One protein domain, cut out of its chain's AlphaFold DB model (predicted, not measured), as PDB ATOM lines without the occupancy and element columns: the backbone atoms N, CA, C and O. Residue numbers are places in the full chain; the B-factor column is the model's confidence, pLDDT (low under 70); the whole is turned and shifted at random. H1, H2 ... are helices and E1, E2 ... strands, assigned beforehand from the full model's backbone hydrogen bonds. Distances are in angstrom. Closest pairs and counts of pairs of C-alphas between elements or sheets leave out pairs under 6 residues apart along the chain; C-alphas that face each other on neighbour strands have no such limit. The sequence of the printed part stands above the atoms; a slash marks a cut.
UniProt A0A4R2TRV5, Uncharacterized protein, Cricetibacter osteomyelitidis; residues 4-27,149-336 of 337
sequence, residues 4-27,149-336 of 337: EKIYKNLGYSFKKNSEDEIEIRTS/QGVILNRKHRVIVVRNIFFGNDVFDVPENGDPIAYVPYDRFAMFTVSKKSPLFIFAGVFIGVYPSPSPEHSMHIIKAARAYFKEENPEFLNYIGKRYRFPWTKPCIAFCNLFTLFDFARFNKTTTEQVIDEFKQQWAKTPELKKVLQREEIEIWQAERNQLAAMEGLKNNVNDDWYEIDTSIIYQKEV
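AT A GLANCE: This is residues 4 to 27 and 149 to 336 of the 337 residues of an uncharacterized protein of Cricetibacter osteomyelitidis (UniProt A0A4R2TRV5). A twisted five-stranded antiparallel sheet has one helix, H5, crossing one face at its E4 and E5 end, and a small cluster of helices, H1, H2 and H3, grazing it. H5 and the long helix H6 form a wide V whose corner, residues 285 to 291, sticks out; the small hairpin E6 and E7 sits near E4, and the short helices H4 and H7 lie far from the middle. The printed part has 212 residues, in the order H1 E1 E2 E3 E4 E5 E6 E7 H2 H3 H4 H5 H6 H7; the class is mixed, helices and strands. It is compact, with a radius of gyration of the C-alphas of 17.2 A and spans of 50 by 44 by 37 A.

IN THESE COORDINATES: Start with the sheet, in order E1, residues 14 to 16, E2, 21 to 24, E3, 151 to 154, E4, 159 to 164, 16.1 A long, and E5, 168 to 173, 16.9 A. The second sheet is E6, 190 to 192, and E7, 205 to 207. Find C-alpha 4 at (-10.635, 11.971, 8.099), where H1, residues 4 to 13, begins; H2 is 216 to 231, 22.4 A, H3 236 to 240 and H4 252 to 257. H5, 273 to 286, is 19.8 A long; H6, residues 289 to 312, runs 35.1 A from C-alpha 289 at (6.570, -23.936, 23.154) to C-alpha 312, and H7, residues 329 to 334, ends with C-alpha 334 at (-12.750, 18.594, 34.835).

HOW THE PARTS SIT: Look first at E3, E4 and E5, a meander, each strand the antiparallel neighbour of the one before: N 152 and O 161 are 2.8 A apart, N 162 and O 170 2.8 A. In the hairpin E1 and E2, N 23 and O 15 are 2.9 A apart; between E2 and E3, N 24 and O 151, 2.7 A; in the hairpin E6 and E7, N 206 and O 191, 2.8 A. H5 and this sheet make two layers, a helix on one face: H5 is over E4 and E5 at a height of 9.3 A, across the strands at 68 degrees to E4 on the local plane, its Phe 280 C-alpha 6.7 A from that of Val 171, the closest pair with E5. H1 touches H2 about perpendicular, at 88 degrees, closest at the C-alphas of Leu 10 and Ile 222, 6.8 A, and touches H3 at Tyr 7 and Phe 237, 5.1 A between C-alphas. H4, H6 and H7 touch no helix and are not on the sheet. In H2, H4, H5 and H6 every O i to N i+4 pair is within hydrogen-bond range; in H1 4 of 6 are, in H3 0 of 1 and in H7 0 of 2, beside O i to N i+3 pairs of 2 of 2 and 2 of 3 in H3 and H7.

THE WHOLE: The C-alphas of Lys 286 and Glu 335, 53.8 A apart, are the two farthest. Residues 28 to 148 are not printed; C-alphas 27 and 149 are 11.0 A apart across the cut. The links E5 to E6, E6 to E7, H3 to H4, H4 to H5 and H6 to H7 are long. Mean pLDDT of the printed part is 77.3, and 57 residues are under 70, among them 192 to 206, 257 to 271 and 326 to 336.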
ATOM      1  N   GLU A   4     -11.681  11.310   8.889       89.50
ATOM      2  CA  GLU A   4     -10.635  11.971   8.099       89.50
ATOM      3  C   GLU A   4      -9.670  12.817   8.957       89.50
ATOM      4  O   GLU A   4      -8.461  12.847   8.722       89.50
ATOM      5  N   LYS A   5     -10.181  13.505   9.990       87.94
ATOM      6  CA  LYS A   5      -9.357  14.306  10.909       87.94
ATOM      7  C   LYS A   5      -8.469  13.410  11.772       87.94
ATOM      8  O   LYS A   5      -7.325  13.782  12.032       87.94
ATOM      9  N   ILE A   6      -8.977  12.249  12.188       88.06
ATOM     10  CA  ILE A   6      -8.210  11.243  12.932       88.06
ATOM     11  C   ILE A   6      -7.059  10.747  12.061       88.06
ATOM     12  O   ILE A   6      -5.902  10.866  12.459       88.06
ATOM     13  N   TYR A   7      -7.338  10.311  10.833       91.12
ATOM     14  CA  TYR A   7      -6.312   9.813   9.914       91.12
ATOM     15  C   TYR A   7      -5.271  10.878   9.555       91.12
ATOM     16  O   TYR A   7      -4.064  10.634   9.605       91.12
ATOM     17  N   LYS A   8      -5.708  12.119   9.322       88.56
ATOM     18  CA  LYS A   8      -4.807  13.265   9.142       88.56
ATOM     19  C   LYS A   8      -3.904  13.517  10.351       88.56
ATOM     20  O   LYS A   8      -2.778  13.983  10.156       88.56
ATOM     21  N   ASN A   9      -4.388  13.254  11.567       86.06
ATOM     22  CA  ASN A   9      -3.603  13.370  12.794       86.06
ATOM     23  C   ASN A   9      -2.631  12.196  12.969       86.06
ATOM     24  O   ASN A   9      -1.509  12.413  13.431       86.06
ATOM     25  N   LEU A  10      -3.006  10.981  12.558       88.12
ATOM     26  CA  LEU A  10      -2.107   9.824  12.561       88.12
ATOM     27  C   LEU A  10      -0.841  10.082  11.740       88.12
ATOM     28  O   LEU A  10       0.235   9.670  12.159       88.12
ATOM     29  N   GLY A  11      -0.921  10.864  10.659       86.00
ATOM     30  CA  GLY A  11       0.247  11.276   9.871       86.00
ATOM     31  C   GLY A  11       1.331  12.048  10.646       86.00
ATOM     32  O   GLY A  11       2.466  12.128  10.183       86.00
ATOM     33  N   TYR A  12       1.044  12.605  11.831       82.31
ATOM     34  CA  TYR A  12       2.093  13.172  12.696       82.31
ATOM     35  C   TYR A  12       2.917  12.083  13.399       82.31
ATOM     36  O   TYR A  12       4.099  12.300  13.692       82.31
ATOM     37  N   SER A  13       2.296  10.932  13.667       84.69
ATOM     38  CA  SER A  13       2.845   9.825  14.456       84.69
ATOM     39  C   SER A  13       3.240   8.616  13.634       84.69
ATOM     40  O   SER A  13       4.052   7.843  14.115       84.69
ATOM     41  N   PHE A  14       2.739   8.462  12.417       88.50
ATOM     42  CA  PHE A  14       3.119   7.397  11.502       88.50
ATOM     43  C   PHE A  14       3.904   7.945  10.314       88.50
ATOM     44  O   PHE A  14       3.640   9.044   9.820       88.50
ATOM     45  N   LYS A  15       4.839   7.137   9.824       88.38
ATOM     46  CA  LYS A  15       5.399   7.255   8.477       88.38
ATOM     47  C   LYS A  15       5.513   5.870   7.851       88.38
ATOM     48  O   LYS A  15       5.665   4.876   8.559       88.38
ATOM     49  N   LYS A  16       5.496   5.829   6.525       89.94
ATOM     50  CA  LYS A  16       5.744   4.625   5.736       89.94
ATOM     51  C   LYS A  16       7.242   4.497   5.445       89.94
ATOM     52  O   LYS A  16       7.808   5.384   4.806       89.94
ATOM     53  N   ASN A  17       7.877   3.426   5.919       85.69
ATOM     54  CA  ASN A  17       9.284   3.134   5.624       85.69
ATOM     55  C   ASN A  17       9.405   2.287   4.347       85.69
ATOM     56  O   ASN A  17      10.214   2.612   3.477       85.69
ATOM     57  N   SER A  18       8.564   1.261   4.200       86.88
ATOM     58  CA  SER A  18       8.457   0.415   3.002       86.88
ATOM     59  C   SER A  18       6.995   0.029   2.750       86.88
ATOM     60  O   SER A  18       6.092   0.590   3.367       86.88
ATOM     61  N   GLU A  19       6.726  -0.869   1.802       87.00
ATOM     62  CA  GLU A  19       5.367  -1.367   1.555       87.00
ATOM     63  C   GLU A  19       4.792  -2.112   2.765       87.00
ATOM     64  O   GLU A  19       3.662  -1.832   3.157       87.00
ATOM     65  N   ASP A  20       5.623  -2.930   3.411       90.38
ATOM     66  CA  ASP A  20       5.261  -3.765   4.560       90.38
ATOM     67  C   ASP A  20       5.731  -3.211   5.911       90.38
ATOM     68  O   ASP A  20       5.513  -3.846   6.948       90.38
ATOM     69  N   GLU A  21       6.374  -2.042   5.938       91.75
ATOM     70  CA  GLU A  21       6.919  -1.443   7.157       91.75
ATOM     71  C   GLU A  21       6.401  -0.020   7.390       91.75
ATOM     72  O   GLU A  21       6.641   0.899   6.593       91.75
ATOM     73  N   ILE A  22       5.783   0.187   8.554       92.25
ATOM     74  CA  ILE A  22       5.438   1.515   9.067       92.25
ATOM     75  C   ILE A  22       6.116   1.772  10.412       92.25
ATOM     76  O   ILE A  22       6.300   0.866  11.222       92.25
ATOM     77  N   GLU A  23       6.491   3.027  10.656       89.62
ATOM     78  CA  GLU A  23       7.144   3.452  11.897       89.62
ATOM     79  C   GLU A  23       6.255   4.427  12.666       89.62
ATOM     80  O   GLU A  23       5.919   5.518  12.184       89.62
ATOM     81  N   ILE A  24       5.955   4.059  13.904       87.75
ATOM     82  CA  ILE A  24       5.282   4.885  14.889       87.75
ATOM     83  C   ILE A  24       6.319   5.697  15.661       87.75
ATOM     84  O   ILE A  24       7.228   5.162  16.291       87.75
ATOM     85  N   ARG A  25       6.162   7.017  15.657       81.44
ATOM     86  CA  ARG A  25       6.969   7.943  16.447       81.44
ATOM     87  C   ARG A  25       6.723   7.736  17.942       81.44
ATOM     88  O   ARG A  25       5.588   7.560  18.384       81.44
ATOM     89  N   THR A  26       7.803   7.836  18.703       77.19
ATOM     90  CA  THR A  26       7.800   7.774  20.160       77.19
ATOM     91  C   THR A  26       7.910   9.193  20.714       77.19
ATOM     92  O   THR A  26       8.657  10.016  20.185       77.19
ATOM     93  N   SER A  27       7.102   9.538  21.715       69.00
ATOM     94  CA  SER A  27       6.920  10.925  22.157       69.00
ATOM     95  C   SER A  27       7.946  11.343  23.215       69.00
ATOM     96  O   SER A  27       8.529  12.422  23.106       69.00
ATOM     97  N   GLN A 149      14.871   5.801  16.890       72.88
ATOM     98  CA  GLN A 149      13.955   5.040  16.056       72.88
ATOM     99  C   GLN A 149      12.646   4.790  16.810       72.88
ATOM    100  O   GLN A 149      12.626   4.649  18.035       72.88
ATOM    101  N   GLY A 150      11.545   4.814  16.066       79.69
ATOM    102  CA  GLY A 150      10.218   4.558  16.601       79.69
ATOM    103  C   GLY A 150       9.910   3.079  16.860       79.69
ATOM    104  O   GLY A 150      10.777   2.214  16.729       79.69
ATOM    105  N   VAL A 151       8.645   2.797  17.180       86.31
ATOM    106  CA  VAL A 151       8.095   1.432  17.143       86.31
ATOM    107  C   VAL A 151       7.826   1.077  15.687       86.31
ATOM    108  O   VAL A 151       7.210   1.856  14.962       86.31
ATOM    109  N   ILE A 152       8.296  -0.080  15.243       89.94
ATOM    110  CA  ILE A 152       8.179  -0.514  13.854       89.94
ATOM    111  C   ILE A 152       7.146  -1.629  13.775       89.94
ATOM    112  O   ILE A 152       7.238  -2.614  14.501       89.94
ATOM    113  N   LEU A 153       6.178  -1.477  12.876       92.69
ATOM    114  CA  LEU A 153       5.207  -2.514  12.552       92.69
ATOM    115  C   LEU A 153       5.590  -3.117  11.203       92.69
ATOM    116  O   LEU A 153       5.590  -2.414  10.189       92.69
ATOM    117  N   ASN A 154       5.921  -4.407  11.195       93.31
ATOM    118  CA  ASN A 154       6.334  -5.121   9.994       93.31
ATOM    119  C   ASN A 154       5.302  -6.199   9.640       93.31
ATOM    120  O   ASN A 154       5.139  -7.184  10.362       93.31
ATOM    121  N   ARG A 155       4.608  -6.009   8.513       91.44
ATOM    122  CA  ARG A 155       3.571  -6.925   8.031       91.44
ATOM    123  C   ARG A 155       4.168  -8.182   7.395       91.44
ATOM    124  O   ARG A 155       3.683  -9.267   7.694       91.44
ATOM    125  N   LYS A 156       5.248  -8.058   6.613       91.38
ATOM    126  CA  LYS A 156       5.960  -9.177   5.957       91.38
ATOM    127  C   LYS A 156       6.405 -10.242   6.959       91.38
ATOM    128  O   LYS A 156       6.362 -11.434   6.677       91.38
ATOM    129  N   HIS A 157       6.871  -9.813   8.127       91.06
ATOM    130  CA  HIS A 157       7.353 -10.707   9.173       91.06
ATOM    131  C   HIS A 157       6.367 -10.918  10.317       91.06
ATOM    132  O   HIS A 157       6.675 -11.729  11.184       91.06
ATOM    133  N   ARG A 158       5.208 -10.239  10.298       92.38
ATOM    134  CA  ARG A 158       4.198 -10.243  11.369       92.38
ATOM    135  C   ARG A 158       4.822 -10.006  12.747       92.38
ATOM    136  O   ARG A 158       4.656 -10.801  13.668       92.38
ATOM    137  N   VAL A 159       5.574  -8.917  12.877       92.69
ATOM    138  CA  VAL A 159       6.243  -8.557  14.134       92.69
ATOM    139  C   VAL A 159       6.119  -7.075  14.444       92.69
ATOM    140  O   VAL A 159       6.043  -6.229  13.546       92.69
ATOM    141  N   ILE A 160       6.148  -6.771  15.737       91.25
ATOM    142  CA  ILE A 160       6.221  -5.417  16.281       91.25
ATOM    143  C   ILE A 160       7.584  -5.263  16.942       91.25
ATOM    144  O   ILE A 160       7.912  -5.994  17.870       91.25
ATOM    145  N   VAL A 161       8.387  -4.313  16.466       88.25
ATOM    146  CA  VAL A 161       9.719  -4.031  17.010       88.25
ATOM    147  C   VAL A 161       9.655  -2.745  17.824       88.25
ATOM    148  O   VAL A 161       9.480  -1.655  17.275       88.25
ATOM    149  N   VAL A 162       9.824  -2.858  19.136       83.38
ATOM    150  CA  VAL A 162       9.889  -1.733  20.072       83.38
ATOM    151  C   VAL A 162      11.355  -1.435  20.371       83.38
ATOM    152  O   VAL A 162      12.069  -2.254  20.940       83.38
ATOM    153  N   ARG A 163      11.829  -0.250  19.980       76.19
ATOM    154  CA  ARG A 163      13.237   0.138  20.142       76.19
ATOM    155  C   ARG A 163      13.421   1.104  21.305       76.19
ATOM    156  O   ARG A 163      12.870   2.206  21.304       76.19
ATOM    157  N   ASN A 164      14.245   0.716  22.273       70.00
ATOM    158  CA  ASN A 164      14.592   1.536  23.425       70.00
ATOM    159  C   ASN A 164      16.081   1.923  23.385       70.00
ATOM    160  O   ASN A 164      16.953   1.062  23.286       70.00
ATOM    161  N   ILE A 165      16.381   3.224  23.503       63.94
ATOM    162  CA  ILE A 165      17.765   3.744  23.506       63.94
ATOM    163  C   ILE A 165      18.603   3.127  24.628       63.94
ATOM    164  O   ILE A 165      19.787   2.870  24.429       63.94
ATOM    165  N   PHE A 166      18.004   2.911  25.800       61.50
ATOM    166  CA  PHE A 166      18.732   2.523  27.007       61.50
ATOM    167  C   PHE A 166      18.726   1.015  27.255       61.50
ATOM    168  O   PHE A 166      19.647   0.497  27.884       61.50
ATOM    169  N   PHE A 167      17.702   0.305  26.774       61.81
ATOM    170  CA  PHE A 167      17.453  -1.088  27.164       61.81
ATOM    171  C   PHE A 167      17.500  -2.101  26.013       61.81
ATOM    172  O   PHE A 167      17.424  -3.299  26.284       61.81
ATOM    173  N   GLY A 168      17.707  -1.652  24.770       71.56
ATOM    174  CA  GLY A 168      17.795  -2.514  23.589       71.56
ATOM    175  C   GLY A 168      16.499  -2.566  22.779       71.56
ATOM    176  O   GLY A 168      15.631  -1.702  22.913       71.56
ATOM    177  N   ASN A 169      16.390  -3.559  21.897       78.62
ATOM    178  CA  ASN A 169      15.207  -3.765  21.063       78.62
ATOM    179  C   ASN A 169      14.411  -4.958  21.592       78.62
ATOM    180  O   ASN A 169      14.989  -6.023  21.793       78.62
ATOM    181  N   ASP A 170      13.102  -4.785  21.722       80.94
ATOM    182  CA  ASP A 170      12.153  -5.864  21.964       80.94
ATOM    183  C   ASP A 170      11.377  -6.150  20.683       80.94
ATOM    184  O   ASP A 170      11.027  -5.236  19.931       80.94
ATOM    185  N   VAL A 171      11.115  -7.427  20.428       88.19
ATOM    186  CA  VAL A 171      10.342  -7.879  19.273       88.19
ATOM    187  C   VAL A 171       9.209  -8.758  19.770       88.19
ATOM    188  O   VAL A 171       9.435  -9.674  20.558       88.19
ATOM    189  N   PHE A 172       8.008  -8.471  19.289       87.38
ATOM    190  CA  PHE A 172       6.793  -9.211  19.596       87.38
ATOM    191  C   PHE A 172       6.273  -9.876  18.332       87.38
ATOM    192  O   PHE A 172       6.207  -9.238  17.276       87.38
ATOM    193  N   ASP A 173       5.909 -11.149  18.438       90.25
ATOM    194  CA  ASP A 173       5.196 -11.859  17.391       90.25
ATOM    195  C   ASP A 173       3.728 -11.422  17.356       90.25
ATOM    196  O   ASP A 173       3.077 -11.248  18.384       90.25
ATOM    197  N   VAL A 174       3.204 -11.219  16.150       91.38
ATOM    198  CA  VAL A 174       1.796 -10.886  15.933       91.38
ATOM    199  C   VAL A 174       1.051 -12.175  15.593       91.38
ATOM    200  O   VAL A 174       1.432 -12.839  14.623       91.38
ATOM    201  N   PRO A 175      -0.009 -12.544  16.336       89.12
ATOM    202  CA  PRO A 175      -0.753 -13.762  16.052       89.12
ATOM    203  C   PRO A 175      -1.434 -13.689  14.676       89.12
ATOM    204  O   PRO A 175      -1.811 -12.621  14.185       89.12
ATOM    205  N   GLU A 176      -1.602 -14.846  14.036       86.00
ATOM    206  CA  GLU A 176      -2.357 -14.949  12.780       86.00
ATOM    207  C   GLU A 176      -3.852 -14.714  13.013       86.00
ATOM    208  O   GLU A 176      -4.494 -14.012  12.234       86.00
ATOM    209  N   ASN A 177      -4.372 -15.232  14.130       85.69
ATOM    210  CA  ASN A 177      -5.778 -15.159  14.513       85.69
ATOM    211  C   ASN A 177      -5.941 -14.380  15.827       85.69
ATOM    212  O   ASN A 177      -5.165 -14.573  16.759       85.69
ATOM    213  N   GLY A 178      -6.984 -13.551  15.930       86.56
ATOM    214  CA  GLY A 178      -7.293 -12.783  17.143       86.56
ATOM    215  C   GLY A 178      -6.858 -11.314  17.079       86.56
ATOM    216  O   GLY A 178      -6.866 -10.701  16.010       86.56
ATOM    217  N   ASP A 179      -6.547 -10.720  18.237       87.75
ATOM    218  CA  ASP A 179      -6.091  -9.326  18.327       87.75
ATOM    219  C   ASP A 179      -4.587  -9.225  17.985       87.75
ATOM    220  O   ASP A 179      -3.768  -9.800  18.706       87.75
ATOM    221  N   PRO A 180      -4.180  -8.485  16.930       87.88
ATOM    222  CA  PRO A 180      -2.778  -8.378  16.518       87.88
ATOM    223  C   PRO A 180      -1.824  -7.800  17.567       87.88
ATOM    224  O   PRO A 180      -0.612  -7.939  17.438       87.88
ATOM    225  N   ILE A 181      -2.355  -7.109  18.573       85.44
ATOM    226  CA  ILE A 181      -1.566  -6.492  19.643       85.44
ATOM    227  C   ILE A 181      -1.720  -7.216  20.986       85.44
ATOM    228  O   ILE A 181      -1.274  -6.690  22.000       85.44
ATOM    229  N   ALA A 182      -2.335  -8.406  21.011       83.75
ATOM    230  CA  ALA A 182      -2.576  -9.172  22.238       83.75
ATOM    231  C   ALA A 182      -1.296  -9.437  23.048       83.75
ATOM    232  O   ALA A 182      -1.324  -9.423  24.273       83.75
ATOM    233  N   TYR A 183      -0.169  -9.641  22.362       83.69
ATOM    234  CA  TYR A 183       1.121  -9.958  22.981       83.69
ATOM    235  C   TYR A 183       2.028  -8.736  23.147       83.69
ATOM    236  O   TYR A 183       3.233  -8.881  23.336       83.69
ATOM    237  N   VAL A 184       1.471  -7.526  23.067       83.56
ATOM    238  CA  VAL A 184       2.201  -6.292  23.356       83.56
ATOM    239  C   VAL A 184       1.548  -5.625  24.560       83.56
ATOM    240  O   VAL A 184       0.414  -5.172  24.438       83.56
ATOM    241  N   PRO A 185       2.230  -5.515  25.710       80.56
ATOM    242  CA  PRO A 185       1.682  -4.779  26.841       80.56
ATOM    243  C   PRO A 185       1.586  -3.288  26.494       80.56
ATOM    244  O   PRO A 185       2.560  -2.678  26.037       80.56
ATOM    245  N   TYR A 186       0.419  -2.680  26.708       81.12
ATOM    246  CA  TYR A 186       0.194  -1.268  26.401       81.12
ATOM    247  C   TYR A 186      -0.750  -0.583  27.388       81.12
ATOM    248  O   TYR A 186      -1.593  -1.200  28.046       81.12
ATOM    249  N   ASP A 187      -0.646   0.738  27.439       74.69
ATOM    250  CA  ASP A 187      -1.684   1.606  27.975       74.69
ATOM    251  C   ASP A 187      -2.075   2.688  26.951       74.69
ATOM    252  O   ASP A 187      -1.557   2.735  25.830       74.69
ATOM    253  N   ARG A 188      -3.007   3.578  27.307       76.62
ATOM    254  CA  ARG A 188      -3.403   4.711  26.446       76.62
ATOM    255  C   ARG A 188      -2.314   5.778  26.256       76.62
ATOM    256  O   ARG A 188      -2.585   6.833  25.688       76.62
ATOM    257  N   PHE A 189      -1.078   5.550  26.678       69.31
ATOM    258  CA  PHE A 189       0.030   6.494  26.549       69.31
ATOM    259  C   PHE A 189       1.313   5.856  25.988       69.31
ATOM    260  O   PHE A 189       2.091   6.545  25.322       69.31
ATOM    261  N   ALA A 190       1.548   4.565  26.216       71.56
ATOM    262  CA  ALA A 190       2.803   3.874  25.965       71.56
ATOM    263  C   ALA A 190       2.614   2.393  25.594       71.56
ATOM    264  O   ALA A 190       1.670   1.732  26.014       71.56
ATOM    265  N   MET A 191       3.573   1.861  24.830       72.75
ATOM    266  CA  MET A 191       3.819   0.416  24.731       72.75
ATOM    267  C   MET A 191       4.986   0.057  25.640       72.75
ATOM    268  O   MET A 191       5.976   0.790  25.704       72.75
ATOM    269  N   PHE A 192       4.891  -1.075  26.321       68.69
ATOM    270  CA  PHE A 192       5.896  -1.519  27.275       68.69
ATOM    271  C   PHE A 192       6.780  -2.614  26.684       68.69
ATOM    272  O   PHE A 192       6.360  -3.437  25.873       68.69
ATOM    273  N   THR A 193       8.042  -2.602  27.097       66.31
ATOM    274  CA  THR A 193       8.999  -3.676  26.837       66.31
ATOM    275  C   THR A 193       8.784  -4.794  27.850       66.31
ATOM    276  O   THR A 193       8.720  -4.513  29.049       66.31
ATOM    277  N   VAL A 194       8.726  -6.050  27.406       56.88
ATOM    278  CA  VAL A 194       8.641  -7.213  28.312       56.88
ATOM    279  C   VAL A 194       9.997  -7.484  28.963       56.88
ATOM    280  O   VAL A 194      10.068  -8.022  30.065       56.88
ATOM    281  N   SER A 195      11.092  -7.054  28.328       50.72
ATOM    282  CA  SER A 195      12.413  -7.580  28.652       50.72
ATOM    283  C   SER A 195      12.978  -7.226  30.026       50.72
ATOM    284  O   SER A 195      13.867  -7.955  30.463       50.72
ATOM    285  N   LYS A 196      12.553  -6.177  30.753       47.38
ATOM    286  CA  LYS A 196      13.171  -5.860  32.063       47.38
ATOM    287  C   LYS A 196      12.213  -5.189  33.049       47.38
ATOM    288  O   LYS A 196      11.860  -4.023  32.885       47.38
ATOM    289  N   LYS A 197      11.923  -5.893  34.154       43.69
ATOM    290  CA  LYS A 197      11.410  -5.346  35.425       43.69
ATOM    291  C   LYS A 197      12.465  -4.409  36.041       43.69
ATOM    292  O   LYS A 197      13.149  -4.768  36.992       43.69
ATOM    293  N   SER A 198      12.683  -3.236  35.450       38.28
ATOM    294  CA  SER A 198      13.503  -2.187  36.064       38.28
ATOM    295  C   SER A 198      12.646  -1.421  37.081       38.28
ATOM    296  O   SER A 198      11.538  -1.017  36.727       38.28
ATOM    297  N   PRO A 199      13.125  -1.162  38.314       35.81
ATOM    298  CA  PRO A 199      12.400  -0.346  39.299       35.81
ATOM    299  C   PRO A 199      12.165   1.104  38.827       35.81
ATOM    300  O   PRO A 199      11.341   1.820  39.385       35.81
ATOM    301  N   LEU A 200      12.830   1.529  37.749       39.16
ATOM    302  CA  LEU A 200      12.601   2.782  37.025       39.16
ATOM    303  C   LEU A 200      11.477   2.637  35.977       39.16
ATOM    304  O   LEU A 200      11.651   3.007  34.816       39.16
ATOM    305  N   PHE A 201      10.320   2.090  36.369       41.25
ATOM    306  CA  PHE A 201       9.199   1.724  35.478       41.25
ATOM    307  C   PHE A 201       8.694   2.869  34.573       41.25
ATOM    308  O   PHE A 201       8.178   2.621  33.487       41.25
ATOM    309  N   ILE A 202       8.915   4.127  34.971       44.06
ATOM    310  CA  ILE A 202       8.577   5.335  34.195       44.06
ATOM    311  C   ILE A 202       9.404   5.428  32.888       44.06
ATOM    312  O   ILE A 202       8.977   6.062  31.927       44.06
ATOM    313  N   PHE A 203      10.556   4.747  32.812       44.81
ATOM    314  CA  PHE A 203      11.447   4.716  31.641       44.81
ATOM    315  C   PHE A 203      11.391   3.402  30.837       44.81
ATOM    316  O   PHE A 203      12.051   3.297  29.799       44.81
ATOM    317  N   ALA A 204      10.631   2.399  31.297       48.16
ATOM    318  CA  ALA A 204      10.454   1.122  30.592       48.16
ATOM    319  C   ALA A 204       9.390   1.207  29.479       48.16
ATOM    320  O   ALA A 204       9.464   0.487  28.485       48.16
ATOM    321  N   GLY A 205       8.420   2.116  29.622       58.38
ATOM    322  CA  GLY A 205       7.420   2.405  28.598       58.38
ATOM    323  C   GLY A 205       7.982   3.274  27.473       58.38
ATOM    324  O   GLY A 205       8.582   4.327  27.697       58.38
ATOM    325  N   VAL A 206       7.745   2.860  26.234       69.44
ATOM    326  CA  VAL A 206       7.942   3.693  25.055       69.44
ATOM    327  C   VAL A 206       6.640   4.446  24.810       69.44
ATOM    328  O   VAL A 206       5.695   3.904  24.241       69.44
ATOM    329  N   PHE A 207       6.580   5.705  25.249       72.75
ATOM    330  CA  PHE A 207       5.417   6.559  25.011       72.75
ATOM    331  C   PHE A 207       5.188   6.754  23.516       72.75
ATOM    332  O   PHE A 207       6.102   7.146  22.782       72.75
ATOM    333  N   ILE A 208       3.967   6.506  23.067       73.25
ATOM    334  CA  ILE A 208       3.621   6.505  21.651       73.25
ATOM    335  C   ILE A 208       2.985   7.835  21.268       73.25
ATOM    336  O   ILE A 208       2.260   8.457  22.038       73.25
ATOM    337  N   GLY A 209       3.278   8.301  20.057       71.25
ATOM    338  CA  GLY A 209       2.647   9.479  19.486       71.25
ATOM    339  C   GLY A 209       3.585  10.673  19.384       71.25
ATOM    340  O   GLY A 209       4.800  10.539  19.245       71.25
ATOM    341  N   VAL A 210       3.008  11.876  19.359       66.69
ATOM    342  CA  VAL A 210       3.746  13.121  19.105       66.69
ATOM    343  C   VAL A 210       3.577  14.092  20.266       66.69
ATOM    344  O   VAL A 210       2.475  14.538  20.570       66.69
ATOM    345  N   TYR A 211       4.696  14.470  20.875       58.59
ATOM    346  CA  TYR A 211       4.758  15.483  21.930       58.59
ATOM    347  C   TYR A 211       4.487  16.910  21.387       58.59
ATOM    348  O   TYR A 211       4.883  17.188  20.249       58.59
ATOM    349  N   PRO A 212       3.872  17.831  22.167       48.78
ATOM    350  CA  PRO A 212       3.454  17.710  23.575       48.78
ATOM    351  C   PRO A 212       2.092  17.051  23.797       48.78
ATOM    352  O   PRO A 212       1.514  17.200  24.864       48.78
ATOM    353  N   SER A 213       1.559  16.333  22.810       50.59
ATOM    354  CA  SER A 213       0.213  15.766  22.871       50.59
ATOM    355  C   SER A 213       0.208  14.231  22.865       50.59
ATOM    356  O   SER A 213      -0.433  13.659  21.980       50.59
ATOM    357  N   PRO A 214       0.866  13.514  23.805       59.84
ATOM    358  CA  PRO A 214       0.376  12.184  24.135       59.84
ATOM    359  C   PRO A 214      -1.004  12.372  24.785       59.84
ATOM    360  O   PRO A 214      -1.117  12.538  25.994       59.84
ATOM    361  N   SER A 215      -2.051  12.474  23.963       70.62
ATOM    362  CA  SER A 215      -3.424  12.407  24.447       70.62
ATOM    363  C   SER A 215      -3.859  10.944  24.446       70.62
ATOM    364  O   SER A 215      -3.558  10.243  23.471       70.62
ATOM    365  N   PRO A 216      -4.593  10.488  25.474       73.38
ATOM    366  CA  PRO A 216      -5.181   9.148  25.503       73.38
ATOM    367  C   PRO A 216      -5.913   8.805  24.210       73.38
ATOM    368  O   PRO A 216      -5.730   7.731  23.643       73.38
ATOM    369  N   GLU A 217      -6.657   9.777  23.677       79.62
ATOM    370  CA  GLU A 217      -7.365   9.658  22.405       79.62
ATOM    371  C   GLU A 217      -6.424   9.417  21.219       79.62
ATOM    372  O   GLU A 217      -6.692   8.578  20.363       79.62
ATOM    373  N   HIS A 218      -5.310  10.147  21.125       81.06
ATOM    374  CA  HIS A 218      -4.396  10.009  19.993       81.06
ATOM    375  C   HIS A 218      -3.634   8.687  20.048       81.06
ATOM    376  O   HIS A 218      -3.508   8.021  19.023       81.06
ATOM    377  N   SER A 219      -3.189   8.263  21.229       81.50
ATOM    378  CA  SER A 219      -2.581   6.943  21.420       81.50
ATOM    379  C   SER A 219      -3.569   5.816  21.126       81.50
ATOM    380  O   SER A 219      -3.219   4.862  20.442       81.50
ATOM    381  N   MET A 220      -4.824   5.955  21.563       84.81
ATOM    382  CA  MET A 220      -5.906   5.030  21.230       84.81
ATOM    383  C   MET A 220      -6.079   4.910  19.710       84.81
ATOM    384  O   MET A 220      -6.162   3.798  19.191       84.81
ATOM    385  N   HIS A 221      -6.067   6.023  18.969       88.69
ATOM    386  CA  HIS A 221      -6.099   5.980  17.503       88.69
ATOM    387  C   HIS A 221      -4.865   5.295  16.907       88.69
ATOM    388  O   HIS A 221      -4.984   4.635  15.879       88.69
ATOM    389  N   ILE A 222      -3.688   5.432  17.523       89.38
ATOM    390  CA  ILE A 222      -2.475   4.738  17.075       89.38
ATOM    391  C   ILE A 222      -2.594   3.227  17.288       89.38
ATOM    392  O   ILE A 222      -2.237   2.461  16.397       89.38
ATOM    393  N   ILE A 223      -3.144   2.803  18.424       89.19
ATOM    394  CA  ILE A 223      -3.411   1.397  18.736       89.19
ATOM    395  C   ILE A 223      -4.436   0.813  17.746       89.19
ATOM    396  O   ILE A 223      -4.187  -0.232  17.144       89.19
ATOM    397  N   LYS A 224      -5.535   1.533  17.482       91.00
ATOM    398  CA  LYS A 224      -6.541   1.171  16.463       91.00
ATOM    399  C   LYS A 224      -5.926   1.071  15.063       91.00
ATOM    400  O   LYS A 224      -6.158   0.096  14.353       91.00
ATOM    401  N   ALA A 225      -5.078   2.029  14.692       92.31
ATOM    402  CA  ALA A 225      -4.349   2.013  13.425       92.31
ATOM    403  C   ALA A 225      -3.395   0.816  13.319       92.31
ATOM    404  O   ALA A 225      -3.312   0.201  12.261       92.31
ATOM    405  N   ALA A 226      -2.702   0.457  14.402       92.12
ATOM    406  CA  ALA A 226      -1.826  -0.710  14.440       92.12
ATOM    407  C   ALA A 226      -2.616  -2.014  14.238       92.12
ATOM    408  O   ALA A 226      -2.206  -2.860  13.447       92.12
ATOM    409  N   ARG A 227      -3.788  -2.155  14.873       92.19
ATOM    410  CA  ARG A 227      -4.686  -3.296  14.633       92.19
ATOM    411  C   ARG A 227      -5.161  -3.354  13.187       92.19
ATOM    412  O   ARG A 227      -5.006  -4.394  12.553       92.19
ATOM    413  N   ALA A 228      -5.682  -2.246  12.657       93.06
ATOM    414  CA  ALA A 228      -6.120  -2.149  11.263       93.06
ATOM    415  C   ALA A 228      -4.972  -2.484  10.294       93.06
ATOM    416  O   ALA A 228      -5.161  -3.222   9.333       93.06
ATOM    417  N   TYR A 229      -3.747  -2.044  10.601       94.06
ATOM    418  CA  TYR A 229      -2.547  -2.358   9.825       94.06
ATOM    419  C   TYR A 229      -2.226  -3.851   9.738       94.06
ATOM    420  O   TYR A 229      -1.657  -4.292   8.741       94.06
ATOM    421  N   PHE A 230      -2.574  -4.647  10.740       93.38
ATOM    422  CA  PHE A 230      -2.389  -6.093  10.668       93.38
ATOM    423  C   PHE A 230      -3.651  -6.828  10.188       93.38
ATOM    424  O   PHE A 230      -3.520  -7.858   9.538       93.38
ATOM    425  N   LYS A 231      -4.865  -6.339  10.460       92.06
ATOM    426  CA  LYS A 231      -6.105  -7.033  10.065       92.06
ATOM    427  C   LYS A 231      -6.499  -6.798   8.603       92.06
ATOM    428  O   LYS A 231      -6.929  -7.726   7.933       92.06
ATOM    429  N   GLU A 232      -6.389  -5.564   8.124       91.62
ATOM    430  CA  GLU A 232      -6.941  -5.147   6.831       91.62
ATOM    431  C   GLU A 232      -5.868  -5.192   5.746       91.62
ATOM    432  O   GLU A 232      -4.745  -4.760   5.983       91.62
ATOM    433  N   GLU A 233      -6.179  -5.639   4.529       88.38
ATOM    434  CA  GLU A 233      -5.197  -5.619   3.433       88.38
ATOM    435  C   GLU A 233      -4.801  -4.188   3.038       88.38
ATOM    436  O   GLU A 233      -3.614  -3.901   2.875       88.38
ATOM    437  N   ASN A 234      -5.764  -3.265   2.963       90.38
ATOM    438  CA  ASN A 234      -5.515  -1.868   2.610       90.38
ATOM    439  C   ASN A 234      -6.264  -0.900   3.544       90.38
ATOM    440  O   ASN A 234      -7.329  -0.394   3.182       90.38
ATOM    441  N   PRO A 235      -5.736  -0.653   4.753       92.12
ATOM    442  CA  PRO A 235      -6.419   0.179   5.728       92.12
ATOM    443  C   PRO A 235      -6.449   1.649   5.309       92.12
ATOM    444  O   PRO A 235      -5.428   2.237   4.940       92.12
ATOM    445  N   GLU A 236      -7.623   2.271   5.429       92.69
ATOM    446  CA  GLU A 236      -7.917   3.603   4.875       92.69
ATOM    447  C   GLU A 236      -6.952   4.691   5.379       92.69
ATOM    448  O   GLU A 236      -6.555   5.593   4.635       92.69
ATOM    449  N   PHE A 237      -6.512   4.584   6.635       92.62
ATOM    450  CA  PHE A 237      -5.626   5.565   7.257       92.62
ATOM    451  C   PHE A 237      -4.249   5.664   6.574       92.62
ATOM    452  O   PHE A 237      -3.614   6.721   6.647       92.62
ATOM    453  N   LEU A 238      -3.788   4.612   5.878       93.00
ATOM    454  CA  LEU A 238      -2.509   4.627   5.159       93.00
ATOM    455  C   LEU A 238      -2.492   5.649   4.020       93.00
ATOM    456  O   LEU A 238      -1.436   6.218   3.747       93.00
ATOM    457  N   ASN A 239      -3.648   5.967   3.426       93.00
ATOM    458  CA  ASN A 239      -3.767   7.005   2.396       93.00
ATOM    459  C   ASN A 239      -3.410   8.407   2.921       93.00
ATOM    460  O   ASN A 239      -3.092   9.310   2.148       93.00
ATOM    461  N   TYR A 240      -3.434   8.595   4.242       90.56
ATOM    462  CA  TYR A 240      -3.125   9.859   4.910       90.56
ATOM    463  C   TYR A 240      -1.692   9.906   5.472       90.56
ATOM    464  O   TYR A 240      -1.302  10.913   6.073       90.56
ATOM    465  N   ILE A 241      -0.900   8.845   5.278       89.25
ATOM    466  CA  ILE A 241       0.473   8.714   5.780       89.25
ATOM    467  C   ILE A 241       1.470   8.737   4.619       89.25
ATOM    468  O   ILE A 241       1.327   8.036   3.623       89.25
ATOM    469  N   GLY A 242       2.534   9.530   4.766       87.81
ATOM    470  CA  GLY A 242       3.616   9.629   3.784       87.81
ATOM    471  C   GLY A 242       4.911   8.937   4.217       87.81
ATOM    472  O   GLY A 242       5.023   8.386   5.311       87.81
ATOM    473  N   LYS A 243       5.950   9.051   3.377       86.12
ATOM    474  CA  LYS A 243       7.328   8.601   3.688       86.12
ATOM    475  C   LYS A 243       7.989   9.379   4.834       86.12
ATOM    476  O   LYS A 243       9.013   8.974   5.377       86.12
ATOM    477  N   ARG A 244       7.433  10.539   5.176       81.44
ATOM    478  CA  ARG A 244       7.874  11.404   6.272       81.44
ATOM    479  C   ARG A 244       6.672  11.721   7.146       81.44
ATOM    480  O   ARG A 244       5.551  11.796   6.647       81.44
ATOM    481  N   TYR A 245       6.930  11.962   8.427       81.12
ATOM    482  CA  TYR A 245       5.913  12.498   9.325       81.12
ATOM    483  C   TYR A 245       5.403  13.836   8.802       81.12
ATOM    484  O   TYR A 245       6.169  14.652   8.282       81.12
ATOM    485  N   ARG A 246       4.108  14.078   8.984       79.56
ATOM    486  CA  ARG A 246       3.479  15.341   8.624       79.56
ATOM    487  C   ARG A 246       4.117  16.492   9.398       79.56
ATOM    488  O   ARG A 246       4.333  16.403  10.607       79.56
ATOM    489  N   PHE A 247       4.396  17.587   8.696       71.50
ATOM    490  CA  PHE A 247       4.990  18.762   9.320       71.50
ATOM    491  C   PHE A 247       3.934  19.544  10.122       71.50
ATOM    492  O   PHE A 247       2.854  19.832   9.599       71.50
ATOM    493  N   PRO A 248       4.213  19.904  11.380       67.44
ATOM    494  CA  PRO A 248       3.247  20.509  12.293       67.44
ATOM    495  C   PRO A 248       3.162  22.043  12.166       67.44
ATOM    496  O   PRO A 248       3.158  22.727  13.184       67.44
ATOM    497  N   TRP A 249       3.082  22.618  10.957       62.72
ATOM    498  CA  TRP A 249       3.029  24.087  10.786       62.72
ATOM    499  C   TRP A 249       1.909  24.751  11.605       62.72
ATOM    500  O   TRP A 249       2.079  25.849  12.118       62.72
ATOM    501  N   THR A 250       0.787  24.053  11.795       63.22
ATOM    502  CA  THR A 250      -0.371  24.535  12.562       63.22
ATOM    503  C   THR A 250      -0.329  24.157  14.049       63.22
ATOM    504  O   THR A 250      -1.316  24.349  14.754       63.22
ATOM    505  N   LYS A 251       0.763  23.551  14.534       71.88
ATOM    506  CA  LYS A 251       0.931  23.108  15.927       71.88
ATOM    507  C   LYS A 251       2.320  23.527  16.436       71.88
ATOM    508  O   LYS A 251       3.239  22.707  16.427       71.88
ATOM    509  N   PRO A 252       2.494  24.782  16.893       69.06
ATOM    510  CA  PRO A 252       3.806  25.384  17.151       69.06
ATOM    511  C   PRO A 252       4.629  24.638  18.204       69.06
ATOM    512  O   PRO A 252       5.832  24.486  18.030       69.06
ATOM    513  N   CYS A 253       4.007  24.080  19.246       68.56
ATOM    514  CA  CYS A 253       4.737  23.287  20.238       68.56
ATOM    515  C   CYS A 253       5.261  21.967  19.652       68.56
ATOM    516  O   CYS A 253       6.393  21.568  19.918       68.56
ATOM    517  N   ILE A 254       4.471  21.315  18.787       68.94
ATOM    518  CA  ILE A 254       4.937  20.143  18.038       68.94
ATOM    519  C   ILE A 254       6.054  20.561  17.076       68.94
ATOM    520  O   ILE A 254       7.045  19.846  16.951       68.94
ATOM    521  N   ALA A 255       5.923  21.714  16.416       71.38
ATOM    522  CA  ALA A 255       6.955  22.255  15.539       71.38
ATOM    523  C   ALA A 255       8.254  22.537  16.292       71.38
ATOM    524  O   ALA A 255       9.299  22.157  15.796       71.38
ATOM    525  N   PHE A 256       8.204  23.103  17.495       72.94
ATOM    526  CA  PHE A 256       9.370  23.399  18.324       72.94
ATOM    527  C   PHE A 256      10.115  22.128  18.762       72.94
ATOM    528  O   PHE A 256      11.325  21.990  18.553       72.94
ATOM    529  N   CYS A 257       9.387  21.139  19.287       69.31
ATOM    530  CA  CYS A 257       9.978  19.867  19.708       69.31
ATOM    531  C   CYS A 257      10.499  19.035  18.519       69.31
ATOM    532  O   CYS A 257      11.437  18.250  18.670       69.31
ATOM    533  N   ASN A 258       9.954  19.255  17.316       65.38
ATOM    534  CA  ASN A 258      10.360  18.579  16.078       65.38
ATOM    535  C   ASN A 258      11.143  19.473  15.096       65.38
ATOM    536  O   ASN A 258      11.393  19.051  13.963       65.38
ATOM    537  N   LEU A 259      11.552  20.683  15.487       63.06
ATOM    538  CA  LEU A 259      12.304  21.593  14.620       63.06
ATOM    539  C   LEU A 259      13.681  20.983  14.331       63.06
ATOM    540  O   LEU A 259      14.222  20.243  15.155       63.06
ATOM    541  N   PHE A 260      14.225  21.249  13.142       57.34
ATOM    542  CA  PHE A 260      15.503  20.698  12.665       57.34
ATOM    543  C   PHE A 260      15.570  19.165  12.529       57.34
ATOM    544  O   PHE A 260      16.628  18.624  12.237       57.34
ATOM    545  N   THR A 261      14.428  18.469  12.601       53.56
ATOM    546  CA  THR A 261      14.294  17.066  12.147       53.56
ATOM    547  C   THR A 261      14.390  16.911  10.627       53.56
ATOM    548  O   THR A 261      14.440  15.792  10.128       53.56
ATOM    549  N   LEU A 262      14.415  18.027   9.879       48.22
ATOM    550  CA  LEU A 262      14.604  18.046   8.419       48.22
ATOM    551  C   LEU A 262      15.867  17.310   7.990       48.22
ATOM    552  O   LEU A 262      15.922  16.754   6.894       48.22
ATOM    553  N   PHE A 263      16.843  17.277   8.884       51.47
ATOM    554  CA  PHE A 263      18.002  16.460   8.726       51.47
ATOM    555  C   PHE A 263      17.917  15.293   9.708       51.47
ATOM    556  O   PHE A 263      18.334  15.393  10.859       51.47
ATOM    557  N   ASP A 264      17.380  14.168   9.239       54.34
ATOM    558  CA  ASP A 264      17.530  12.835   9.847       54.34
ATOM    559  C   ASP A 264      19.032  12.415   9.818       54.34
ATOM    560  O   ASP A 264      19.382  11.316   9.391       54.34
ATOM    561  N   PHE A 265      19.958  13.307  10.205       45.94
ATOM    562  CA  PHE A 265      21.411  13.163  10.040       45.94
ATOM    563  C   PHE A 265      21.969  11.964  10.811       45.94
ATOM    564  O   PHE A 265      23.011  11.429  10.439       45.94
ATOM    565  N   ALA A 266      21.269  11.501  11.849       49.78
ATOM    566  CA  ALA A 266      21.629  10.297  12.576       49.78
ATOM    567  C   ALA A 266      20.409   9.694  13.286       49.78
ATOM    568  O   ALA A 266      19.796  10.325  14.150       49.78
ATOM    569  N   ARG A 267      20.088   8.440  12.945       59.25
ATOM    570  CA  ARG A 267      19.307   7.552  13.816       59.25
ATOM    571  C   ARG A 267      20.283   6.923  14.806       59.25
ATOM    572  O   ARG A 267      21.309   6.392  14.377       59.25
ATOM    573  N   PHE A 268      19.987   7.001  16.100       45.12
ATOM    574  CA  PHE A 268      20.809   6.338  17.112       45.12
ATOM    575  C   PHE A 268      20.717   4.814  16.920       45.12
ATOM    576  O   PHE A 268      19.613   4.292  16.797       45.12
ATOM    577  N   ASN A 269      21.870   4.136  16.871       51.31
ATOM    578  CA  ASN A 269      22.032   2.695  16.636       51.31
ATOM    579  C   ASN A 269      21.479   2.178  15.278       51.31
ATOM    580  O   ASN A 269      20.281   2.183  15.000       51.31
ATOM    581  N   LYS A 270      22.380   1.725  14.396       55.22
ATOM    582  CA  LYS A 270      22.079   1.296  13.015       55.22
ATOM    583  C   LYS A 270      21.824  -0.212  12.876       55.22
ATOM    584  O   LYS A 270      21.940  -0.721  11.766       55.22
ATOM    585  N   THR A 271      21.481  -0.947  13.937       65.06
ATOM    586  CA  THR A 271      21.046  -2.340  13.737       65.06
ATOM    587  C   THR A 271      19.801  -2.334  12.857       65.06
ATOM    588  O   THR A 271      18.761  -1.767  13.230       65.06
ATOM    589  N   THR A 272      19.928  -2.904  11.661       76.75
ATOM    590  CA  THR A 272      18.853  -2.897  10.666       76.75
ATOM    591  C   THR A 272      17.655  -3.630  11.254       76.75
ATOM    592  O   THR A 272      17.832  -4.601  11.984       76.75
ATOM    593  N   THR A 273      16.434  -3.164  10.989       80.50
ATOM    594  CA  THR A 273      15.218  -3.841  11.475       80.50
ATOM    595  C   THR A 273      15.219  -5.315  11.098       80.50
ATOM    596  O   THR A 273      14.940  -6.139  11.956       80.50
ATOM    597  N   GLU A 274      15.661  -5.643   9.886       86.69
ATOM    598  CA  GLU A 274      15.824  -7.026   9.436       86.69
ATOM    599  C   GLU A 274      16.759  -7.839  10.341       86.69
ATOM    600  O   GLU A 274      16.379  -8.908  10.788       86.69
ATOM    601  N   GLN A 275      17.923  -7.298  10.722       87.75
ATOM    602  CA  GLN A 275      18.859  -7.987  11.623       87.75
ATOM    603  C   GLN A 275      18.223  -8.285  12.985       87.75
ATOM    604  O   GLN A 275      18.350  -9.390  13.500       87.75
ATOM    605  N   VAL A 276      17.495  -7.314  13.546       88.00
ATOM    606  CA  VAL A 276      16.793  -7.477  14.829       88.00
ATOM    607  C   VAL A 276      15.693  -8.539  14.720       88.00
ATOM    608  O   VAL A 276      15.517  -9.351  15.626       88.00
ATOM    609  N   ILE A 277      14.962  -8.553  13.604       90.31
ATOM    610  CA  ILE A 277      13.919  -9.546  13.333       90.31
ATOM    611  C   ILE A 277      14.530 -10.939  13.140       90.31
ATOM    612  O   ILE A 277      13.990 -11.910  13.665       90.31
ATOM    613  N   ASP A 278      15.639 -11.050  12.417       91.75
ATOM    614  CA  ASP A 278      16.317 -12.319  12.153       91.75
ATOM    615  C   ASP A 278      16.870 -12.933  13.441       91.75
ATOM    616  O   ASP A 278      16.643 -14.115  13.712       91.75
ATOM    617  N   GLU A 279      17.530 -12.128  14.279       91.12
ATOM    618  CA  GLU A 279      17.996 -12.543  15.605       91.12
ATOM    619  C   GLU A 279      16.830 -13.029  16.474       91.12
ATOM    620  O   GLU A 279      16.902 -14.115  17.059       91.12
ATOM    621  N   PHE A 280      15.728 -12.271  16.507       90.50
ATOM    622  CA  PHE A 280      14.520 -12.664  17.226       90.50
ATOM    623  C   PHE A 280      13.963 -13.992  16.711       90.50
ATOM    624  O   PHE A 280      13.719 -14.896  17.503       90.50
ATOM    625  N   LYS A 281      13.813 -14.164  15.394       91.69
ATOM    626  CA  LYS A 281      13.278 -15.400  14.804       91.69
ATOM    627  C   LYS A 281      14.138 -16.615  15.123       91.69
ATOM    628  O   LYS A 281      13.601 -17.673  15.450       91.69
ATOM    629  N   GLN A 282      15.461 -16.471  15.074       92.31
ATOM    630  CA  GLN A 282      16.383 -17.546  15.444       92.31
ATOM    631  C   GLN A 282      16.252 -17.930  16.923       92.31
ATOM    632  O   GLN A 282      16.286 -19.116  17.260       92.31
ATOM    633  N   GLN A 283      16.094 -16.948  17.812       89.88
ATOM    634  CA  GLN A 283      15.884 -17.189  19.241       89.88
ATOM    635  C   GLN A 283      14.497 -17.776  19.530       89.88
ATOM    636  O   GLN A 283      14.371 -18.703  20.333       89.88
ATOM    637  N   TRP A 284      13.463 -17.296  18.843       88.69
ATOM    638  CA  TRP A 284      12.084 -17.749  18.998       88.69
ATOM    639  C   TRP A 284      11.899 -19.191  18.524       88.69
ATOM    640  O   TRP A 284      11.279 -19.991  19.219       88.69
ATOM    641  N   ALA A 285      12.523 -19.570  17.404       90.06
ATOM    642  CA  ALA A 285      12.600 -20.965  16.964       90.06
ATOM    643  C   ALA A 285      13.348 -21.848  17.985       90.06
ATOM    644  O   ALA A 285      12.966 -22.989  18.216       90.06
ATOM    645  N   LYS A 286      14.378 -21.275  18.629       93.44
ATOM    646  CA  LYS A 286      15.120 -21.778  19.805       93.44
ATOM    647  C   LYS A 286      14.245 -22.196  20.996       93.44
ATOM    648  O   LYS A 286      14.609 -23.058  21.795       93.44
ATOM    649  N   THR A 287      13.151 -21.471  21.191       90.38
ATOM    650  CA  THR A 287      12.454 -21.398  22.474       90.38
ATOM    651  C   THR A 287      11.407 -22.509  22.596       90.38
ATOM    652  O   THR A 287      10.604 -22.664  21.677       90.38
ATOM    653  N   PRO A 288      11.361 -23.263  23.716       94.25
ATOM    654  CA  PRO A 288      10.332 -24.280  23.932       94.25
ATOM    655  C   PRO A 288       8.918 -23.690  23.886       94.25
ATOM    656  O   PRO A 288       8.686 -22.628  24.462       94.25
ATOM    657  N   GLU A 289       7.961 -24.404  23.287       91.19
ATOM    658  CA  GLU A 289       6.570 -23.936  23.154       91.19
ATOM    659  C   GLU A 289       5.932 -23.565  24.498       91.19
ATOM    660  O   GLU A 289       5.319 -22.510  24.615       91.19
ATOM    661  N   LEU A 290       6.174 -24.355  25.552       91.44
ATOM    662  CA  LEU A 290       5.688 -24.044  26.901       91.44
ATOM    663  C   LEU A 290       6.154 -22.660  27.378       91.44
ATOM    664  O   LEU A 290       5.382 -21.913  27.967       91.44
ATOM    665  N   LYS A 291       7.406 -22.288  27.094       88.88
ATOM    666  CA  LYS A 291       7.943 -20.981  27.484       88.88
ATOM    667  C   LYS A 291       7.279 -19.842  26.706       88.88
ATOM    668  O   LYS A 291       7.071 -18.778  27.278       88.88
ATOM    669  N   LYS A 292       6.918 -20.067  25.439       88.50
ATOM    670  CA  LYS A 292       6.174 -19.091  24.626       88.50
ATOM    671  C   LYS A 292       4.767 -18.872  25.176       88.50
ATOM    672  O   LYS A 292       4.337 -17.731  25.293       88.50
ATOM    673  N   VAL A 293       4.079 -19.957  25.542       89.06
ATOM    674  CA  VAL A 293       2.744 -19.904  26.159       89.06
ATOM    675  C   VAL A 293       2.797 -19.131  27.475       89.06
ATOM    676  O   VAL A 293       2.092 -18.140  27.612       89.06
ATOM    677  N   LEU A 294       3.714 -19.492  28.379       88.44
ATOM    678  CA  LEU A 294       3.877 -18.807  29.666       88.44
ATOM    679  C   LEU A 294       4.196 -17.314  29.509       88.44
ATOM    680  O   LEU A 294       3.692 -16.491  30.265       88.44
ATOM    681  N   GLN A 295       5.016 -16.947  28.520       84.50
ATOM    682  CA  GLN A 295       5.327 -15.542  28.252       84.50
ATOM    683  C   GLN A 295       4.092 -14.760  27.783       84.50
ATOM    684  O   GLN A 295       3.914 -13.610  28.178       84.50
ATOM    685  N   ARG A 296       3.234 -15.366  26.955       87.25
ATOM    686  CA  ARG A 296       1.977 -14.747  26.507       87.25
ATOM    687  C   ARG A 296       0.987 -14.606  27.663       87.25
ATOM    688  O   ARG A 296       0.418 -13.533  27.827       87.25
ATOM    689  N   GLU A 297       0.860 -15.632  28.502       87.50
ATOM    690  CA  GLU A 297       0.034 -15.587  29.716       87.50
ATOM    691  C   GLU A 297       0.504 -14.489  30.689       87.50
ATOM    692  O   GLU A 297      -0.323 -13.747  31.215       87.50
ATOM    693  N   GLU A 298       1.818 -14.311  30.888       85.50
ATOM    694  CA  GLU A 298       2.352 -13.225  31.732       85.50
ATOM    695  C   GLU A 298       1.952 -11.839  31.196       85.50
ATOM    696  O   GLU A 298       1.599 -10.954  31.977       85.50
ATOM    697  N   ILE A 299       1.954 -11.647  29.872       83.62
ATOM    698  CA  ILE A 299       1.534 -10.387  29.237       83.62
ATOM    699  C   ILE A 299       0.033 -10.151  29.422       83.62
ATOM    700  O   ILE A 299      -0.374  -9.033  29.743       83.62
ATOM    701  N   GLU A 300      -0.792 -11.186  29.255       85.56
ATOM    702  CA  GLU A 300      -2.242 -11.099  29.458       85.56
ATOM    703  C   GLU A 300      -2.592 -10.744  30.908       85.56
ATOM    704  O   GLU A 300      -3.399  -9.840  31.144       85.56
ATOM    705  N   ILE A 301      -1.938 -11.393  31.879       86.81
ATOM    706  CA  ILE A 301      -2.084 -11.087  33.309       86.81
ATOM    707  C   ILE A 301      -1.677  -9.638  33.579       86.81
ATOM    708  O   ILE A 301      -2.444  -8.883  34.177       86.81
ATOM    709  N   TRP A 302      -0.512  -9.217  33.081       83.69
ATOM    710  CA  TRP A 302      -0.020  -7.852  33.260       83.69
ATOM    711  C   TRP A 302      -0.993  -6.810  32.693       83.69
ATOM    712  O   TRP A 302      -1.277  -5.789  33.328       83.69
ATOM    713  N   GLN A 303      -1.545  -7.071  31.506       83.56
ATOM    714  CA  GLN A 303      -2.523  -6.191  30.873       83.56
ATOM    715  C   GLN A 303      -3.822  -6.127  31.689       83.56
ATOM    716  O   GLN A 303      -4.388  -5.045  31.863       83.56
ATOM    717  N   ALA A 304      -4.287  -7.262  32.219       86.56
ATOM    718  CA  ALA A 304      -5.468  -7.329  33.075       86.56
ATOM    719  C   ALA A 304      -5.278  -6.541  34.381       86.56
ATOM    720  O   ALA A 304      -6.142  -5.738  34.733       86.56
ATOM    721  N   GLU A 305      -4.134  -6.694  35.052       85.12
ATOM    722  CA  GLU A 305      -3.781  -5.931  36.257       85.12
ATOM    723  C   GLU A 305      -3.766  -4.424  35.979       85.12
ATOM    724  O   GLU A 305      -4.376  -3.639  36.705       85.12
ATOM    725  N   ARG A 306      -3.136  -3.995  34.878       80.81
ATOM    726  CA  ARG A 306      -3.114  -2.581  34.476       80.81
ATOM    727  C   ARG A 306      -4.493  -2.020  34.173       80.81
ATOM    728  O   ARG A 306      -4.785  -0.886  34.547       80.81
ATOM    729  N   ASN A 307      -5.343  -2.804  33.521       84.31
ATOM    730  CA  ASN A 307      -6.726  -2.422  33.263       84.31
ATOM    731  C   ASN A 307      -7.523  -2.245  34.561       84.31
ATOM    732  O   ASN A 307      -8.315  -1.308  34.653       84.31
ATOM    733  N   GLN A 308      -7.305  -3.108  35.557       86.38
ATOM    734  CA  GLN A 308      -7.937  -2.984  36.873       86.38
ATOM    735  C   GLN A 308      -7.446  -1.741  37.620       86.38
ATOM    736  O   GLN A 308      -8.271  -0.987  38.129       86.38
ATOM    737  N   LEU A 309      -6.133  -1.485  37.629       83.62
ATOM    738  CA  LEU A 309      -5.552  -0.286  38.243       83.62
ATOM    739  C   LEU A 309      -6.108   0.998  37.619       83.62
ATOM    740  O   LEU A 309      -6.568   1.881  38.335       83.62
ATOM    741  N   ALA A 310      -6.147   1.071  36.286       80.06
ATOM    742  CA  ALA A 310      -6.737   2.210  35.593       80.06
ATOM    743  C   ALA A 310      -8.219   2.389  35.962       80.06
ATOM    744  O   ALA A 310      -8.652   3.503  36.238       80.06
ATOM    745  N   ALA A 311      -8.987   1.295  36.040       84.44
ATOM    746  CA  ALA A 311     -10.395   1.354  36.422       84.44
ATOM    747  C   ALA A 311     -10.599   1.857  37.863       84.44
ATOM    748  O   ALA A 311     -11.546   2.605  38.107       84.44
ATOM    749  N   MET A 312      -9.711   1.501  38.802       84.12
ATOM    750  CA  MET A 312      -9.723   2.039  40.173       84.12
ATOM    751  C   MET A 312      -9.481   3.554  40.205       84.12
ATOM    752  O   MET A 312     -10.063   4.248  41.031       84.12
ATOM    753  N   GLU A 313      -8.670   4.072  39.281       80.38
ATOM    754  CA  GLU A 313      -8.426   5.510  39.096       80.38
ATOM    755  C   GLU A 313      -9.536   6.212  38.285       80.38
ATOM    756  O   GLU A 313      -9.439   7.404  37.994       80.38
ATOM    757  N   GLY A 314     -10.595   5.492  37.893       78.31
ATOM    758  CA  GLY A 314     -11.664   6.010  37.032       78.31
ATOM    759  C   GLY A 314     -11.245   6.204  35.569       78.31
ATOM    760  O   GLY A 314     -11.958   6.839  34.792       78.31
ATOM    761  N   LEU A 315     -10.094   5.660  35.171       76.81
ATOM    762  CA  LEU A 315      -9.538   5.741  33.827       76.81
ATOM    763  C   LEU A 315      -9.890   4.490  33.015       76.81
ATOM    764  O   LEU A 315      -9.874   3.358  33.499       76.81
ATOM    765  N   LYS A 316     -10.157   4.674  31.722       78.75
ATOM    766  CA  LYS A 316     -10.334   3.556  30.796       78.75
ATOM    767  C   LYS A 316      -9.005   3.269  30.113       78.75
ATOM    768  O   LYS A 316      -8.475   4.144  29.446       78.75
ATOM    769  N   ASN A 317      -8.477   2.053  30.245       80.12
ATOM    770  CA  ASN A 317      -7.243   1.663  29.552       80.12
ATOM    771  C   ASN A 317      -7.512   0.890  28.251       80.12
ATOM    772  O   ASN A 317      -6.906   1.163  27.217       80.12
ATOM    773  N   ASN A 318      -8.490  -0.019  28.275       81.12
ATOM    774  CA  ASN A 318      -8.841  -0.836  27.117       81.12
ATOM    775  C   ASN A 318      -9.222   0.011  25.900       81.12
ATOM    776  O   ASN A 318     -10.019   0.954  25.985       81.12
ATOM    777  N   VAL A 319      -8.665  -0.374  24.755       82.44
ATOM    778  CA  VAL A 319      -8.942   0.225  23.453       82.44
ATOM    779  C   VAL A 319      -9.828  -0.738  22.676       82.44
ATOM    780  O   VAL A 319      -9.435  -1.882  22.446       82.44
ATOM    781  N   ASN A 320     -11.024  -0.299  22.286       83.00
ATOM    782  CA  ASN A 320     -11.900  -1.079  21.409       83.00
ATOM    783  C   ASN A 320     -11.507  -0.887  19.928       83.00
ATOM    784  O   ASN A 320     -10.532  -0.199  19.631       83.00
ATOM    785  N   ASP A 321     -12.262  -1.473  18.999       80.12
ATOM    786  CA  ASP A 321     -12.038  -1.298  17.555       80.12
ATOM    787  C   ASP A 321     -12.887  -0.150  16.948       80.12
ATOM    788  O   ASP A 321     -12.802   0.125  15.754       80.12
ATOM    789  N   ASP A 322     -13.671   0.575  17.758       83.38
ATOM    790  CA  ASP A 322     -14.538   1.672  17.306       83.38
ATOM    791  C   ASP A 322     -13.782   3.008  17.222       83.38
ATOM    792  O   ASP A 322     -13.426   3.622  18.228       83.38
ATOM    793  N   TRP A 323     -13.581   3.517  16.009       82.44
ATOM    794  CA  TRP A 323     -12.905   4.793  15.753       82.44
ATOM    795  C   TRP A 323     -13.601   6.031  16.338       82.44
ATOM    796  O   TRP A 323     -12.959   7.078  16.433       82.44
ATOM    797  N   TYR A 324     -14.877   5.943  16.722       78.75
ATOM    798  CA  TYR A 324     -15.642   7.065  17.275       78.75
ATOM    799  C   TYR A 324     -15.653   7.124  18.800       78.75
ATOM    800  O   TYR A 324     -16.228   8.061  19.356       78.75
ATOM    801  N   GLU A 325     -15.002   6.174  19.473       77.50
ATOM    802  CA  GLU A 325     -14.839   6.204  20.922       77.50
ATOM    803  C   GLU A 325     -14.207   7.533  21.368       77.50
ATOM    804  O   GLU A 325     -13.153   7.937  20.873       77.50
ATOM    805  N   ILE A 326     -14.857   8.201  22.320       66.56
ATOM    806  CA  ILE A 326     -14.343   9.393  22.998       66.56
ATOM    807  C   ILE A 326     -13.943   8.974  24.407       66.56
ATOM    808  O   ILE A 326     -14.661   8.202  25.051       66.56
ATOM    809  N   ASP A 327     -12.803   9.469  24.889       64.50
ATOM    810  CA  ASP A 327     -12.375   9.180  26.250       64.50
ATOM    811  C   ASP A 327     -13.183  10.009  27.256       64.50
ATOM    812  O   ASP A 327     -12.933  11.198  27.454       64.50
ATOM    813  N   THR A 328     -14.189   9.393  27.875       61.19
ATOM    814  CA  THR A 328     -15.056  10.072  28.842       61.19
ATOM    815  C   THR A 328     -14.407  10.238  30.215       61.19
ATOM    816  O   THR A 328     -14.871  11.076  30.981       61.19
ATOM    817  N   SER A 329     -13.321   9.519  30.537       58.97
ATOM    818  CA  SER A 329     -12.687   9.601  31.866       58.97
ATOM    819  C   SER A 329     -12.075  10.978  32.155       58.97
ATOM    820  O   SER A 329     -12.067  11.428  33.296       58.97
ATOM    821  N   ILE A 330     -11.625  11.690  31.116       52.53
ATOM    822  CA  ILE A 330     -11.037  13.036  31.227       52.53
ATOM    823  C   ILE A 330     -12.118  14.097  31.499       52.53
ATOM    824  O   ILE A 330     -11.839  15.130  32.105       52.53
ATOM    825  N   ILE A 331     -13.359  13.852  31.062       46.62
ATOM    826  CA  ILE A 331     -14.480  14.785  31.248       46.62
ATOM    827  C   ILE A 331     -14.846  14.868  32.737       46.62
ATOM    828  O   ILE A 331     -15.016  15.966  33.257       46.62
ATOM    829  N   TYR A 332     -14.835  13.734  33.443       37.78
ATOM    830  CA  TYR A 332     -15.145  13.681  34.873       37.78
ATOM    831  C   TYR A 332     -14.090  14.352  35.764       37.78
ATOM    832  O   TYR A 332     -14.448  14.908  36.794       37.78
ATOM    833  N   GLN A 333     -12.809  14.374  35.378       41.50
ATOM    834  CA  GLN A 333     -11.785  15.089  36.159       41.50
ATOM    835  C   GLN A 333     -11.926  16.615  36.079       41.50
ATOM    836  O   GLN A 333     -11.540  17.305  37.014       41.50
ATOM    837  N   LYS A 334     -12.507  17.149  34.997       40.06
ATOM    838  CA  LYS A 334     -12.750  18.594  34.835       40.06
ATOM    839  C   LYS A 334     -14.013  19.109  35.520       40.06
ATOM    840  O   LYS A 334     -14.154  20.316  35.642       40.06
ATOM    841  N   GLU A 335     -14.935  18.229  35.899       38.66
ATOM    842  CA  GLU A 335     -16.166  18.599  36.615       38.66
ATOM    843  C   GLU A 335     -16.013  18.505  38.144       38.66
ATOM    844  O   GLU A 335     -16.932  18.868  38.875       38.66
ATOM    845  N   VAL A 336     -14.864  18.015  38.628       43.75
ATOM    846  CA  VAL A 336     -14.557  17.814  40.059       43.75
ATOM    847  C   VAL A 336     -13.493  18.806  40.578       43.75
ATOM    848  O   VAL A 336     -13.222  18.838  41.778       43.75
TER     849      VAL A 336